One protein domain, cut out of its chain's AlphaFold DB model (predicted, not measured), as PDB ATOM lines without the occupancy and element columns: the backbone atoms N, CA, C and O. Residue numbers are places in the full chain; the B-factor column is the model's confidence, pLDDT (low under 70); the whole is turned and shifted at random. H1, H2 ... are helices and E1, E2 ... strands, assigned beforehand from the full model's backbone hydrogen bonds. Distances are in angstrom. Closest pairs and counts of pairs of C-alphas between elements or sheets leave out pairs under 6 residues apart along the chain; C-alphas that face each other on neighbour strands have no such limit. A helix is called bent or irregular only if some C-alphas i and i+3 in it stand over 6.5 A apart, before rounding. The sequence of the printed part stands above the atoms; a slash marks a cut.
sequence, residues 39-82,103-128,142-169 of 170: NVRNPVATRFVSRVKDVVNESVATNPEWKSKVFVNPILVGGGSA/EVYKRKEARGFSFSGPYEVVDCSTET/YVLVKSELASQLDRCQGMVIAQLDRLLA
ATOM      1  N   ASN A  39     278.580 227.761 275.362       48.91
ATOM      2  CA  ASN A  39     278.689 227.800 276.824       48.91
ATOM      3  C   ASN A  39     278.021 226.610 277.533       48.91
ATOM      4  O   ASN A  39     278.283 226.377 278.709       48.91
ATOM      5  N   VAL A  40     277.179 225.844 276.829       49.28
ATOM      6  CA  VAL A  40     276.477 224.662 277.373       49.28
ATOM      7  C   VAL A  40     277.218 223.364 277.022       49.28
ATOM      8  O   VAL A  40     276.846 222.270 277.447       49.28
ATOM      9  N   ARG A  41     278.295 223.453 276.231       57.50
ATOM     10  CA  ARG A  41     279.127 222.297 275.894       57.50
ATOM     11  C   ARG A  41     280.094 222.006 277.029       57.50
ATOM     12  O   ARG A  41     280.787 222.891 277.513       57.50
ATOM     13  N   ASN A  42     280.198 220.731 277.390       56.34
ATOM     14  CA  ASN A  42     281.158 220.256 278.376       56.34
ATOM     15  C   ASN A  42     282.604 220.626 277.959       56.34
ATOM     16  O   ASN A  42     283.125 220.051 276.993       56.34
ATOM     17  N   PRO A  43     283.277 221.547 278.673       58.28
ATOM     18  CA  PRO A  43     284.581 222.063 278.259       58.28
ATOM     19  C   PRO A  43     285.720 221.056 278.481       58.28
ATOM     20  O   PRO A  43     286.812 221.228 277.927       58.28
ATOM     21  N   VAL A  44     285.467 219.980 279.236       61.56
ATOM     22  CA  VAL A  44     286.427 218.900 279.486       61.56
ATOM     23  C   VAL A  44     286.726 218.115 278.206       61.56
ATOM     24  O   VAL A  44     287.864 217.715 277.968       61.56
ATOM     25  N   ALA A  45     285.726 217.910 277.345       60.38
ATOM     26  CA  ALA A  45     285.812 216.922 276.271       60.38
ATOM     27  C   ALA A  45     286.718 217.325 275.091       60.38
ATOM     28  O   ALA A  45     287.183 216.448 274.370       60.38
ATOM     29  N   THR A  46     286.981 218.617 274.866       67.00
ATOM     30  CA  THR A  46     287.702 219.068 273.656       67.00
ATOM     31  C   THR A  46     288.906 219.951 273.960       67.00
ATOM     32  O   THR A  46     290.039 219.573 273.656       67.00
ATOM     33  N   ARG A  47     288.704 221.112 274.595       75.75
ATOM     34  CA  ARG A  47     289.796 222.070 274.851       75.75
ATOM     35  C   ARG A  47     290.804 221.546 275.867       75.75
ATOM     36  O   ARG A  47     292.006 221.674 275.653       75.75
ATOM     37  N   PHE A  48     290.335 220.943 276.958       83.25
ATOM     38  CA  PHE A  48     291.223 220.367 277.970       83.25
ATOM     39  C   PHE A  48     292.070 219.220 277.400       83.25
ATOM     40  O   PHE A  48     293.288 219.232 277.542       83.25
ATOM     41  N   VAL A  49     291.448 218.294 276.665       82.81
ATOM     42  CA  VAL A  49     292.134 217.144 276.049       82.81
ATOM     43  C   VAL A  49     293.225 217.595 275.074       82.81
ATOM     44  O   VAL A  49     294.325 217.046 275.105       82.81
ATOM     45  N   SER A  50     292.961 218.621 274.252       83.81
ATOM     46  CA  SER A  50     293.977 219.184 273.351       83.81
ATOM     47  C   SER A  50     295.159 219.772 274.121       83.81
ATOM     48  O   SER A  50     296.301 219.447 273.815       83.81
ATOM     49  N   ARG A  51     294.900 220.579 275.159       87.75
ATOM     50  CA  ARG A  51     295.969 221.191 275.968       87.75
ATOM     51  C   ARG A  51     296.823 220.141 276.678       87.75
ATOM     52  O   ARG A  51     298.047 220.204 276.613       87.75
ATOM     53  N   VAL A  52     296.194 219.132 277.284       87.75
ATOM     54  CA  VAL A  52     296.912 218.009 277.908       87.75
ATOM     55  C   VAL A  52     297.752 217.268 276.872       87.75
ATOM     56  O   VAL A  52     298.920 216.994 277.127       87.75
ATOM     57  N   LYS A  53     297.205 216.980 275.686       87.69
ATOM     58  CA  LYS A  53     297.957 216.336 274.602       87.69
ATOM     59  C   LYS A  53     299.220 217.113 274.245       87.69
ATOM     60  O   LYS A  53     300.277 216.496 274.110       87.69
ATOM     61  N   ASP A  54     299.112 218.424 274.071       89.81
ATOM     62  CA  ASP A  54     300.237 219.259 273.656       89.81
ATOM     63  C   ASP A  54     301.329 219.263 274.731       89.81
ATOM     64  O   ASP A  54     302.478 218.927 274.437       89.81
ATOM     65  N   VAL A  55     300.961 219.505 275.994       90.25
ATOM     66  CA  VAL A  55     301.934 219.578 277.094       90.25
ATOM     67  C   VAL A  55     302.566 218.217 277.405       90.25
ATOM     68  O   VAL A  55     303.763 218.138 277.684       90.25
ATOM     69  N   VAL A  56     301.808 217.119 277.320       90.94
ATOM     70  CA  VAL A  56     302.366 215.766 277.489       90.94
ATOM     71  C   VAL A  56     303.354 215.441 276.371       90.94
ATOM     72  O   VAL A  56     304.442 214.934 276.645       90.94
ATOM     73  N   ASN A  57     303.010 215.736 275.116       90.06
ATOM     74  CA  ASN A  57     303.903 215.475 273.987       90.06
ATOM     75  C   ASN A  57     305.177 216.317 274.054       90.06
ATOM     76  O   ASN A  57     306.262 215.796 273.797       90.06
ATOM     77  N   GLU A  58     305.067 217.583 274.447       92.12
ATOM     78  CA  GLU A  58     306.224 218.434 274.707       92.12
ATOM     79  C   GLU A  58     307.102 217.862 275.831       92.12
ATOM     80  O   GLU A  58     308.320 217.735 275.666       92.12
ATOM     81  N   SER A  59     306.490 217.427 276.935       90.56
ATOM     82  CA  SER A  59     307.200 216.823 278.073       90.56
ATOM     83  C   SER A  59     307.954 215.549 277.662       90.56
ATOM     84  O   SER A  59     309.108 215.353 278.038       90.56
ATOM     85  N   VAL A  60     307.352 214.700 276.825       89.31
ATOM     86  CA  VAL A  60     307.996 213.488 276.283       89.31
ATOM     87  C   VAL A  60     309.118 213.816 275.297       89.31
ATOM     88  O   VAL A  60     310.160 213.162 275.315       89.31
ATOM     89  N   ALA A  61     308.939 214.826 274.447       89.06
ATOM     90  CA  ALA A  61     309.937 215.212 273.449       89.06
ATOM     91  C   ALA A  61     311.194 215.851 274.066       89.06
ATOM     92  O   ALA A  61     312.283 215.765 273.481       89.06
ATOM     93  N   THR A  62     311.040 216.501 275.220       90.94
ATOM     94  CA  THR A  62     312.109 217.224 275.923       90.94
ATOM     95  C   THR A  62     312.794 216.386 277.002       90.94
ATOM     96  O   THR A  62     313.982 216.597 277.245       90.94
ATOM     97  N   ASN A  63     312.115 215.394 277.590       89.56
ATOM     98  CA  ASN A  63     312.702 214.508 278.595       89.56
ATOM     99  C   ASN A  63     313.626 213.439 277.956       89.56
ATOM    100  O   ASN A  63     313.144 212.586 277.199       89.56
ATOM    101  N   PRO A  64     314.938 213.415 278.277       89.06
ATOM    102  CA  PRO A  64     315.885 212.449 277.711       89.06
ATOM    103  C   PRO A  64     315.525 210.979 277.961       89.06
ATOM    104  O   PRO A  64     315.814 210.131 277.113       89.06
ATOM    105  N   GLU A  65     314.885 210.665 279.089       87.06
ATOM    106  CA  GLU A  65     314.511 209.293 279.448       87.06
ATOM    107  C   GLU A  65     313.312 208.774 278.656       87.06
ATOM    108  O   GLU A  65     313.172 207.565 278.458       87.06
ATOM    109  N   TRP A  66     312.425 209.668 278.221       86.94
ATOM    110  CA  TRP A  66     311.185 209.304 277.531       86.94
ATOM    111  C   TRP A  66     311.286 209.450 276.023       86.94
ATOM    112  O   TRP A  66     310.647 208.692 275.297       86.94
ATOM    113  N   LYS A  67     312.130 210.363 275.538       85.19
ATOM    114  CA  LYS A  67     312.291 210.663 274.110       85.19
ATOM    115  C   LYS A  67     312.667 209.449 273.253       85.19
ATOM    116  O   LYS A  67     312.399 209.440 272.055       85.19
ATOM    117  N   SER A  68     313.307 208.438 273.844       83.44
ATOM    118  CA  SER A  68     313.698 207.189 273.171       83.44
ATOM    119  C   SER A  68     312.734 206.018 273.411       83.44
ATOM    120  O   SER A  68     312.919 204.954 272.820       83.44
ATOM    121  N   LYS A  69     311.710 206.191 274.260       83.88
ATOM    122  CA  LYS A  69     310.719 205.159 274.594       83.88
ATOM    123  C   LYS A  69     309.541 205.193 273.618       83.88
ATOM    124  O   LYS A  69     309.198 206.231 273.063       83.88
ATOM    125  N   VAL A  70     308.901 204.040 273.430       82.94
ATOM    126  CA  VAL A  70     307.647 203.916 272.675       82.94
ATOM    127  C   VAL A  70     306.529 203.616 273.665       82.94
ATOM    128  O   VAL A  70     306.582 202.603 274.357       82.94
ATOM    129  N   PHE A  71     305.531 204.494 273.719       83.25
ATOM    130  CA  PHE A  71     304.340 204.334 274.552       83.25
ATOM    131  C   PHE A  71     303.212 203.763 273.699       83.25
ATOM    132  O   PHE A  71     302.828 204.363 272.694       83.25
ATOM    133  N   VAL A  72     302.713 202.581 274.062       81.75
ATOM    134  CA  VAL A  72     301.699 201.868 273.271       81.75
ATOM    135  C   VAL A  72     300.304 202.201 273.780       81.75
ATOM    136  O   VAL A  72     299.364 202.327 272.995       81.75
ATOM    137  N   ASN A  73     300.160 202.366 275.093       81.94
ATOM    138  CA  ASN A  73     298.883 202.709 275.696       81.94
ATOM    139  C   ASN A  73     298.654 204.230 275.672       81.94
ATOM    140  O   ASN A  73     299.545 204.988 276.057       81.94
ATOM    141  N   PRO A  74     297.471 204.709 275.251       83.69
ATOM    142  CA  PRO A  74     297.152 206.129 275.317       83.69
ATOM    143  C   PRO A  74     296.930 206.582 276.764       83.69
ATOM    144  O   PRO A  74     296.556 205.791 277.634       83.69
ATOM    145  N   ILE A  75     297.101 207.882 276.997       85.38
ATOM    146  CA  ILE A  75     296.487 208.547 278.146       85.38
ATOM    147  C   ILE A  75     295.019 208.794 277.791       85.38
ATOM    148  O   ILE A  75     294.692 209.289 276.712       85.38
ATOM    149  N   LEU A  76     294.124 208.428 278.691       83.69
ATOM    150  CA  LEU A  76     292.688 208.550 278.525       83.69
ATOM    151  C   LEU A  76     292.170 209.598 279.501       83.69
ATOM    152  O   LEU A  76     292.467 209.557 280.692       83.69
ATOM    153  N   VAL A  77     291.388 210.538 278.988       82.00
ATOM    154  CA  VAL A  77     290.587 211.437 279.815       82.00
ATOM    155  C   VAL A  77     289.232 210.762 279.984       82.00
ATOM    156  O   VAL A  77     288.432 210.713 279.039       82.00
ATOM    157  N   GLY A  78     289.017 210.172 281.161       71.06
ATOM    158  CA  GLY A  78     287.745 209.579 281.551       71.06
ATOM    159  C   GLY A  78     286.704 210.672 281.592       71.06
ATOM    160  O   GLY A  78     286.893 211.623 282.345       71.06
ATOM    161  N   GLY A  79     285.682 210.573 280.734       68.88
ATOM    162  CA  GLY A  79     284.688 211.623 280.514       68.88
ATOM    163  C   GLY A  79     284.380 212.398 281.794       68.88
ATOM    164  O   GLY A  79     283.923 211.818 282.769       68.88
ATOM    165  N   GLY A  80     284.707 213.690 281.802       74.38
ATOM    166  CA  GLY A  80     284.508 214.530 282.977       74.38
ATOM    167  C   GLY A  80     283.188 215.268 282.922       74.38
ATOM    168  O   GLY A  80     282.608 215.427 281.851       74.38
ATOM    169  N   SER A  81     282.727 215.757 284.059       79.31
ATOM    170  CA  SER A  81     281.556 216.619 284.159       79.31
ATOM    171  C   SER A  81     281.825 217.745 285.142       79.31
ATOM    172  O   SER A  81     282.651 217.626 286.045       79.31
ATOM    173  N   ALA A  82     281.132 218.860 284.950       84.88
ATOM    174  CA  ALA A  82     281.117 219.949 285.906       84.88
ATOM    175  C   ALA A  82     279.667 220.314 286.203       84.88
ATOM    176  O   ALA A  82     278.840 220.337 285.288       84.88
ATOM    177  N   GLU A 103     288.727 212.285 285.818       86.75
ATOM    178  CA  GLU A 103     289.839 211.363 285.992       86.75
ATOM    179  C   GLU A 103     290.650 211.285 284.702       86.75
ATOM    180  O   GLU A 103     290.111 211.182 283.595       86.75
ATOM    181  N   VAL A 104     291.971 211.307 284.842       86.00
ATOM    182  CA  VAL A 104     292.898 211.021 283.749       86.00
ATOM    183  C   VAL A 104     293.608 209.727 284.080       86.00
ATOM    184  O   VAL A 104     294.251 209.618 285.120       86.00
ATOM    185  N   TYR A 105     293.506 208.736 283.206       86.06
ATOM    186  CA  TYR A 105     294.076 207.425 283.460       86.06
ATOM    187  C   TYR A 105     294.867 206.894 282.279       86.06
ATOM    188  O   TYR A 105     294.596 207.187 281.117       86.06
ATOM    189  N   LYS A 106     295.866 206.072 282.576       84.81
ATOM    190  CA  LYS A 106     296.646 205.360 281.569       84.81
ATOM    191  C   LYS A 106     296.861 203.926 282.011       84.81
ATOM    192  O   LYS A 106     297.160 203.647 283.169       84.81
ATOM    193  N   ARG A 107     296.710 203.001 281.068       83.31
ATOM    194  CA  ARG A 107     297.097 201.609 281.289       83.31
ATOM    195  C   ARG A 107     298.623 201.508 281.269       83.31
ATOM    196  O   ARG A 107     299.251 202.084 280.381       83.31
ATOM    197  N   LYS A 108     299.204 200.760 282.213       80.81
ATOM    198  CA  LYS A 108     300.656 200.503 282.248       80.81
ATOM    199  C   LYS A 108     301.157 199.862 280.957       80.81
ATOM    200  O   LYS A 108     300.453 199.052 280.346       80.81
ATOM    201  N   GLU A 109     302.392 200.177 280.582       77.62
ATOM    202  CA  GLU A 109     303.052 199.583 279.418       77.62
ATOM    203  C   GLU A 109     303.494 198.142 279.730       77.62
ATOM    204  O   GLU A 109     304.633 197.868 280.086       77.62
ATOM    205  N   ALA A 110     302.578 197.178 279.625       66.44
ATOM    206  CA  ALA A 110     302.905 195.781 279.890       66.44
ATOM    207  C   ALA A 110     303.866 195.190 278.836       66.44
ATOM    208  O   ALA A 110     303.710 195.391 277.630       66.44
ATOM    209  N   ARG A 111     304.808 194.346 279.280       55.12
ATOM    210  CA  ARG A 111     305.487 193.379 278.399       55.12
ATOM    211  C   ARG A 111     304.550 192.199 278.124       55.12
ATOM    212  O   ARG A 111     304.329 191.374 279.003       55.12
ATOM    213  N   GLY A 112     304.059 192.086 276.890       55.94
ATOM    214  CA  GLY A 112     303.320 190.915 276.394       55.94
ATOM    215  C   GLY A 112     301.806 191.116 276.233       55.94
ATOM    216  O   GLY A 112     301.268 192.179 276.515       55.94
ATOM    217  N   PHE A 113     301.115 190.074 275.756       51.53
ATOM    218  CA  PHE A 113     299.707 190.079 275.305       51.53
ATOM    219  C   PHE A 113     298.635 190.226 276.412       51.53
ATOM    220  O   PHE A 113     297.459 189.961 276.166       51.53
ATOM    221  N   SER A 114     298.995 190.623 277.636       52.56
ATOM    222  CA  SER A 114     298.021 190.740 278.727       52.56
ATOM    223  C   SER A 114     297.351 192.116 278.725       52.56
ATOM    224  O   SER A 114     297.941 193.116 279.127       52.56
ATOM    225  N   PHE A 115     296.097 192.171 278.275       55.00
ATOM    226  CA  PHE A 115     295.304 193.404 278.182       55.00
ATOM    227  C   PHE A 115     294.685 193.866 279.521       55.00
ATOM    228  O   PHE A 115     294.010 194.896 279.539       55.00
ATOM    229  N   SER A 116     294.917 193.144 280.626       58.03
ATOM    230  CA  SER A 116     294.265 193.322 281.939       58.03
ATOM    231  C   SER A 116     295.105 194.056 283.000       58.03
ATOM    232  O   SER A 116     294.802 193.975 284.189       58.03
ATOM    233  N   GLY A 117     296.173 194.756 282.602       61.03
ATOM    234  CA  GLY A 117     297.023 195.508 283.534       61.03
ATOM    235  C   GLY A 117     296.284 196.651 284.255       61.03
ATOM    236  O   GLY A 117     295.337 197.207 283.691       61.03
ATOM    237  N   PRO A 118     296.709 197.024 285.480       70.81
ATOM    238  CA  PRO A 118     296.054 198.071 286.259       70.81
ATOM    239  C   PRO A 118     296.198 199.443 285.591       70.81
ATOM    240  O   PRO A 118     297.198 199.726 284.922       70.81
ATOM    241  N   TYR A 119     295.202 200.300 285.805       81.38
ATOM    242  CA  TYR A 119     295.260 201.701 285.414       81.38
ATOM    243  C   TYR A 119     295.994 202.513 286.473       81.38
ATOM    244  O   TYR A 119     295.744 202.364 287.669       81.38
ATOM    245  N   GLU A 120     296.883 203.388 286.021       88.19
ATOM    246  CA  GLU A 120     297.322 204.521 286.822       88.19
ATOM    247  C   GLU A 120     296.313 205.647 286.630       88.19
ATOM    248  O   GLU A 120     295.965 205.967 285.493       88.19
ATOM    249  N   VAL A 121     295.824 206.203 287.739       89.31
ATOM    250  CA  VAL A 121     294.740 207.190 287.764       89.31
ATOM    251  C   VAL A 121     295.228 208.457 288.451       89.31
ATOM    252  O   VAL A 121     295.800 208.407 289.542       89.31
ATOM    253  N   VAL A 122     294.979 209.586 287.800       90.62
ATOM    254  CA  VAL A 122     295.071 210.932 288.352       90.62
ATOM    255  C   VAL A 122     293.642 211.419 288.552       90.62
ATOM    256  O   VAL A 122     292.963 211.767 287.585       90.62
ATOM    257  N   ASP A 123     293.187 211.402 289.803       91.56
ATOM    258  CA  ASP A 123     291.907 211.993 290.184       91.56
ATOM    259  C   ASP A 123     292.060 213.516 290.243       91.56
ATOM    260  O   ASP A 123     292.834 214.050 291.040       91.56
ATOM    261  N   CYS A 124     291.359 214.200 289.348       90.50
ATOM    262  CA  CYS A 124     291.314 215.652 289.242       90.50
ATOM    263  C   CYS A 124     290.026 216.241 289.828       90.50
ATOM    264  O   CYS A 124     289.756 217.431 289.633       90.50
ATOM    265  N   SER A 125     289.208 215.426 290.493       90.25
ATOM    266  CA  SER A 125     287.935 215.873 291.035       90.25
ATOM    267  C   SER A 125     288.155 216.936 292.108       90.25
ATOM    268  O   SER A 125     289.011 216.811 292.988       90.25
ATOM    269  N   THR A 126     287.411 218.032 292.019       93.38
ATOM    270  CA  THR A 126     287.594 219.193 292.892       93.38
ATOM    271  C   THR A 126     286.308 220.002 292.996       93.38
ATOM    272  O   THR A 126     285.363 219.799 292.237       93.38
ATOM    273  N   GLU A 127     286.253 220.920 293.951       93.06
ATOM    274  CA  GLU A 127     285.127 221.822 294.145       93.06
ATOM    275  C   GLU A 127     285.612 223.212 294.550       93.06
ATOM    276  O   GLU A 127     286.733 223.377 295.033       93.06
ATOM    277  N   THR A 128     284.783 224.226 294.325       93.19
ATOM    278  CA  THR A 128     285.097 225.598 294.737       93.19
ATOM    279  C   THR A 128     285.065 225.740 296.256       93.19
ATOM    280  O   THR A 128     284.166 225.222 296.925       93.19
ATOM    281  N   TYR A 142     277.243 233.365 283.033       86.75
ATOM    282  CA  TYR A 142     278.008 232.333 283.741       86.75
ATOM    283  C   TYR A 142     279.533 232.559 283.749       86.75
ATOM    284  O   TYR A 142     280.312 231.601 283.815       86.75
ATOM    285  N   VAL A 143     279.997 233.815 283.695       89.31
ATOM    286  CA  VAL A 143     281.437 234.148 283.677       89.31
ATOM    287  C   VAL A 143     282.180 233.533 284.861       89.31
ATOM    288  O   VAL A 143     283.274 233.001 284.673       89.31
ATOM    289  N   LEU A 144     281.574 233.532 286.051       89.56
ATOM    290  CA  LEU A 144     282.185 232.945 287.243       89.56
ATOM    291  C   LEU A 144     282.349 231.422 287.122       89.56
ATOM    292  O   LEU A 144     283.407 230.887 287.447       89.56
ATOM    293  N   VAL A 145     281.338 230.720 286.597       89.56
ATOM    294  CA  VAL A 145     281.437 229.275 286.329       89.56
ATOM    295  C   VAL A 145     282.575 229.003 285.349       89.56
ATOM    296  O   VAL A 145     283.387 228.109 285.578       89.56
ATOM    297  N   LYS A 146     282.669 229.795 284.275       87.94
ATOM    298  CA  LYS A 146     283.712 229.650 283.251       87.94
ATOM    299  C   LYS A 146     285.112 229.843 283.842       87.94
ATOM    300  O   LYS A 146     285.996 229.037 283.553       87.94
ATOM    301  N   SER A 147     285.321 230.875 284.662       91.31
ATOM    302  CA  SER A 147     286.633 231.156 285.260       91.31
ATOM    303  C   SER A 147     287.047 230.109 286.291       91.31
ATOM    304  O   SER A 147     288.188 229.648 286.262       91.31
ATOM    305  N   GLU A 148     286.130 229.695 287.169       93.38
ATOM    306  CA  GLU A 148     286.410 228.674 288.185       93.38
ATOM    307  C   GLU A 148     286.686 227.314 287.537       93.38
ATOM    308  O   GLU A 148     287.675 226.657 287.858       93.38
ATOM    309  N   LEU A 149     285.887 226.922 286.541       90.69
ATOM    310  CA  LEU A 149     286.102 225.675 285.810       90.69
ATOM    311  C   LEU A 149     287.425 225.683 285.035       90.69
ATOM    312  O   LEU A 149     288.129 224.674 285.012       90.69
ATOM    313  N   ALA A 150     287.799 226.810 284.423       90.12
ATOM    314  CA  ALA A 150     289.099 226.946 283.770       90.12
ATOM    315  C   ALA A 150     290.251 226.756 284.771       90.12
ATOM    316  O   ALA A 150     291.160 225.973 284.498       90.12
ATOM    317  N   SER A 151     290.165 227.384 285.948       93.00
ATOM    318  CA  SER A 151     291.144 227.236 287.033       93.00
ATOM    319  C   SER A 151     291.263 225.784 287.519       93.00
ATOM    320  O   SER A 151     292.365 225.240 287.631       93.00
ATOM    321  N   GLN A 152     290.131 225.104 287.731       93.56
ATOM    322  CA  GLN A 152     290.096 223.691 288.127       93.56
ATOM    323  C   GLN A 152     290.719 222.774 287.059       93.56
ATOM    324  O   GLN A 152     291.481 221.861 287.388       93.56
ATOM    325  N   LEU A 153     290.459 223.033 285.774       91.56
ATOM    326  CA  LEU A 153     291.058 222.278 284.668       91.56
ATOM    327  C   LEU A 153     292.560 222.534 284.526       91.56
ATOM    328  O   LEU A 153     293.314 221.595 284.272       91.56
ATOM    329  N   ASP A 154     293.015 223.768 284.724       93.19
ATOM    330  CA  ASP A 154     294.442 224.097 284.702       93.19
ATOM    331  C   ASP A 154     295.174 223.420 285.876       93.19
ATOM    332  O   ASP A 154     296.265 222.864 285.701       93.19
ATOM    333  N   ARG A 155     294.535 223.345 287.052       94.44
ATOM    334  CA  ARG A 155     295.034 222.557 288.189       94.44
ATOM    335  C   ARG A 155     295.126 221.069 287.853       94.44
ATOM    336  O   ARG A 155     296.156 220.457 288.133       94.44
ATOM    337  N   CYS A 156     294.099 220.499 287.219       93.06
ATOM    338  CA  CYS A 156     294.134 219.107 286.765       93.06
ATOM    339  C   CYS A 156     295.292 218.855 285.793       93.06
ATOM    340  O   CYS A 156     296.037 217.889 285.955       93.06
ATOM    341  N   GLN A 157     295.508 219.748 284.821       93.25
ATOM    342  CA  GLN A 157     296.646 219.648 283.907       93.25
ATOM    343  C   GLN A 157     297.975 219.616 284.679       93.25
ATOM    344  O   GLN A 157     298.820 218.764 284.406       93.25
ATOM    345  N   GLY A 158     298.143 220.490 285.676       95.00
ATOM    346  CA  GLY A 158     299.314 220.480 286.558       95.00
ATOM    347  C   GLY A 158     299.501 219.151 287.296       95.00
ATOM    348  O   GLY A 158     300.615 218.631 287.357       95.00
ATOM    349  N   MET A 159     298.415 218.556 287.799       95.38
ATOM    350  CA  MET A 159     298.444 217.245 288.462       95.38
ATOM    351  C   MET A 159     298.838 216.112 287.510       95.38
ATOM    352  O   MET A 159     299.605 215.235 287.906       95.38
ATOM    353  N   VAL A 160     298.352 216.138 286.263       93.50
ATOM    354  CA  VAL A 160     298.730 215.166 285.224       93.50
ATOM    355  C   VAL A 160     300.223 215.260 284.929       93.50
ATOM    356  O   VAL A 160     300.903 214.237 284.933       93.50
ATOM    357  N   ILE A 161     300.745 216.475 284.732       94.19
ATOM    358  CA  ILE A 161     302.169 216.717 284.452       94.19
ATOM    359  C   ILE A 161     303.042 216.226 285.609       94.19
ATOM    360  O   ILE A 161     304.001 215.489 285.389       94.19
ATOM    361  N   ALA A 162     302.681 216.583 286.844       94.56
ATOM    362  CA  ALA A 162     303.417 216.184 288.042       94.56
ATOM    363  C   ALA A 162     303.450 214.661 288.258       94.56
ATOM    364  O   ALA A 162     304.318 214.158 288.967       94.56
ATOM    365  N   GLN A 163     302.514 213.923 287.656       93.56
ATOM    366  CA  GLN A 163     302.415 212.466 287.759       93.56
ATOM    367  C   GLN A 163     302.824 211.745 286.467       93.56
ATOM    368  O   GLN A 163     302.590 210.539 286.342       93.56
ATOM    369  N   LEU A 164     303.465 212.433 285.513       91.12
ATOM    370  CA  LEU A 164     303.856 211.822 284.240       91.12
ATOM    371  C   LEU A 164     304.809 210.641 284.402       91.12
ATOM    372  O   LEU A 164     304.610 209.641 283.720       91.12
ATOM    373  N   ASP A 165     305.768 210.688 285.330       90.25
ATOM    374  CA  ASP A 165     306.648 209.544 285.620       90.25
ATOM    375  C   ASP A 165     305.854 208.272 285.940       90.25
ATOM    376  O   ASP A 165     306.177 207.184 285.465       90.25
ATOM    377  N   ARG A 166     304.765 208.419 286.701       89.75
ATOM    378  CA  ARG A 166     303.879 207.318 287.085       89.75
ATOM    379  C   ARG A 166     303.013 206.855 285.914       89.75
ATOM    380  O   ARG A 166     302.897 205.655 285.687       89.75
ATOM    381  N   LEU A 167     302.437 207.786 285.150       86.69
ATOM    382  CA  LEU A 167     301.599 207.481 283.978       86.69
ATOM    383  C   LEU A 167     302.398 206.843 282.829       86.69
ATOM    384  O   LEU A 167     301.867 206.051 282.045       86.69
ATOM    385  N   LEU A 168     303.672 207.199 282.695       86.81
ATOM    386  CA  LEU A 168     304.576 206.728 281.648       86.81
ATOM    387  C   LEU A 168     305.477 205.570 282.103       86.81
ATOM    388  O   LEU A 168     306.345 205.141 281.341       86.81
ATOM    389  N   ALA A 169     305.272 205.047 283.313       81.88
ATOM    390  CA  ALA A 169     306.011 203.897 283.810       81.88
ATOM    391  C   ALA A 169     305.724 202.634 282.971       81.88
ATOM    392  O   ALA A 169     304.580 202.366 282.582       81.88
TER     393      ALA A 169
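This is residues 39 to 82, 103 to 128 and 142 to 169 of the 170 residues of an uncharacterized protein of Solemya pervernicosa gill symbiont (UniProt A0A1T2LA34). Two long helices, H1 and H2, lie side by side over one face of a three-stranded antiparallel sheet, E1-E2-E3, in two layers; short H3 follows H2. The 98 printed residues, H1 E1 E2 E3 H2 H3 along the chain, are mixed in class, elongated at 48 by 30 by 20 A, and only just compact, close to loose, with a radius of gyration of the C-alphas of 14.8 A.

H1, residues 44 to 62, is on the sheet, slantwise to E1, residues 75 to 82, at 33 degrees on the local plane. E1 neighbours E2, residues 103 to 107, with N 76 and O 105 at 2.8 A; E2 and E3, residues 119 to 123, form a hairpin, with N 122 and O 104 at 2.8 A. H2, residues 142 to 162, touches H1 with residues 153 to 161 alone, the same way at a shallow tilt of 30 degrees; the closest C-alphas, Val 52 and Gln 157, are 6.2 A apart. H3, residues 164 to 167, only grazes the sheet. Every O i to N i+4 pair is within hydrogen-bond range in H2, 13 of 15 in H1; H3 is too short for one.

H1 begins at C-alpha 44 (286.427, 218.900, 279.486), spans 26.0 A and is only just irregular, C-alphas 45 and 48 being 6.6 A apart. H2 spans 30.4 A to C-alpha 162 (303.417, 216.184, 288.042).

Cuts at 83 to 102 and 129 to 141 leave C-alpha gaps of 12.2 A and 14.7 A. Links H1 to E1 and E2 to E3 are long. pLDDT is under 70 at residues 39 to 46, 79 and 110 to 117.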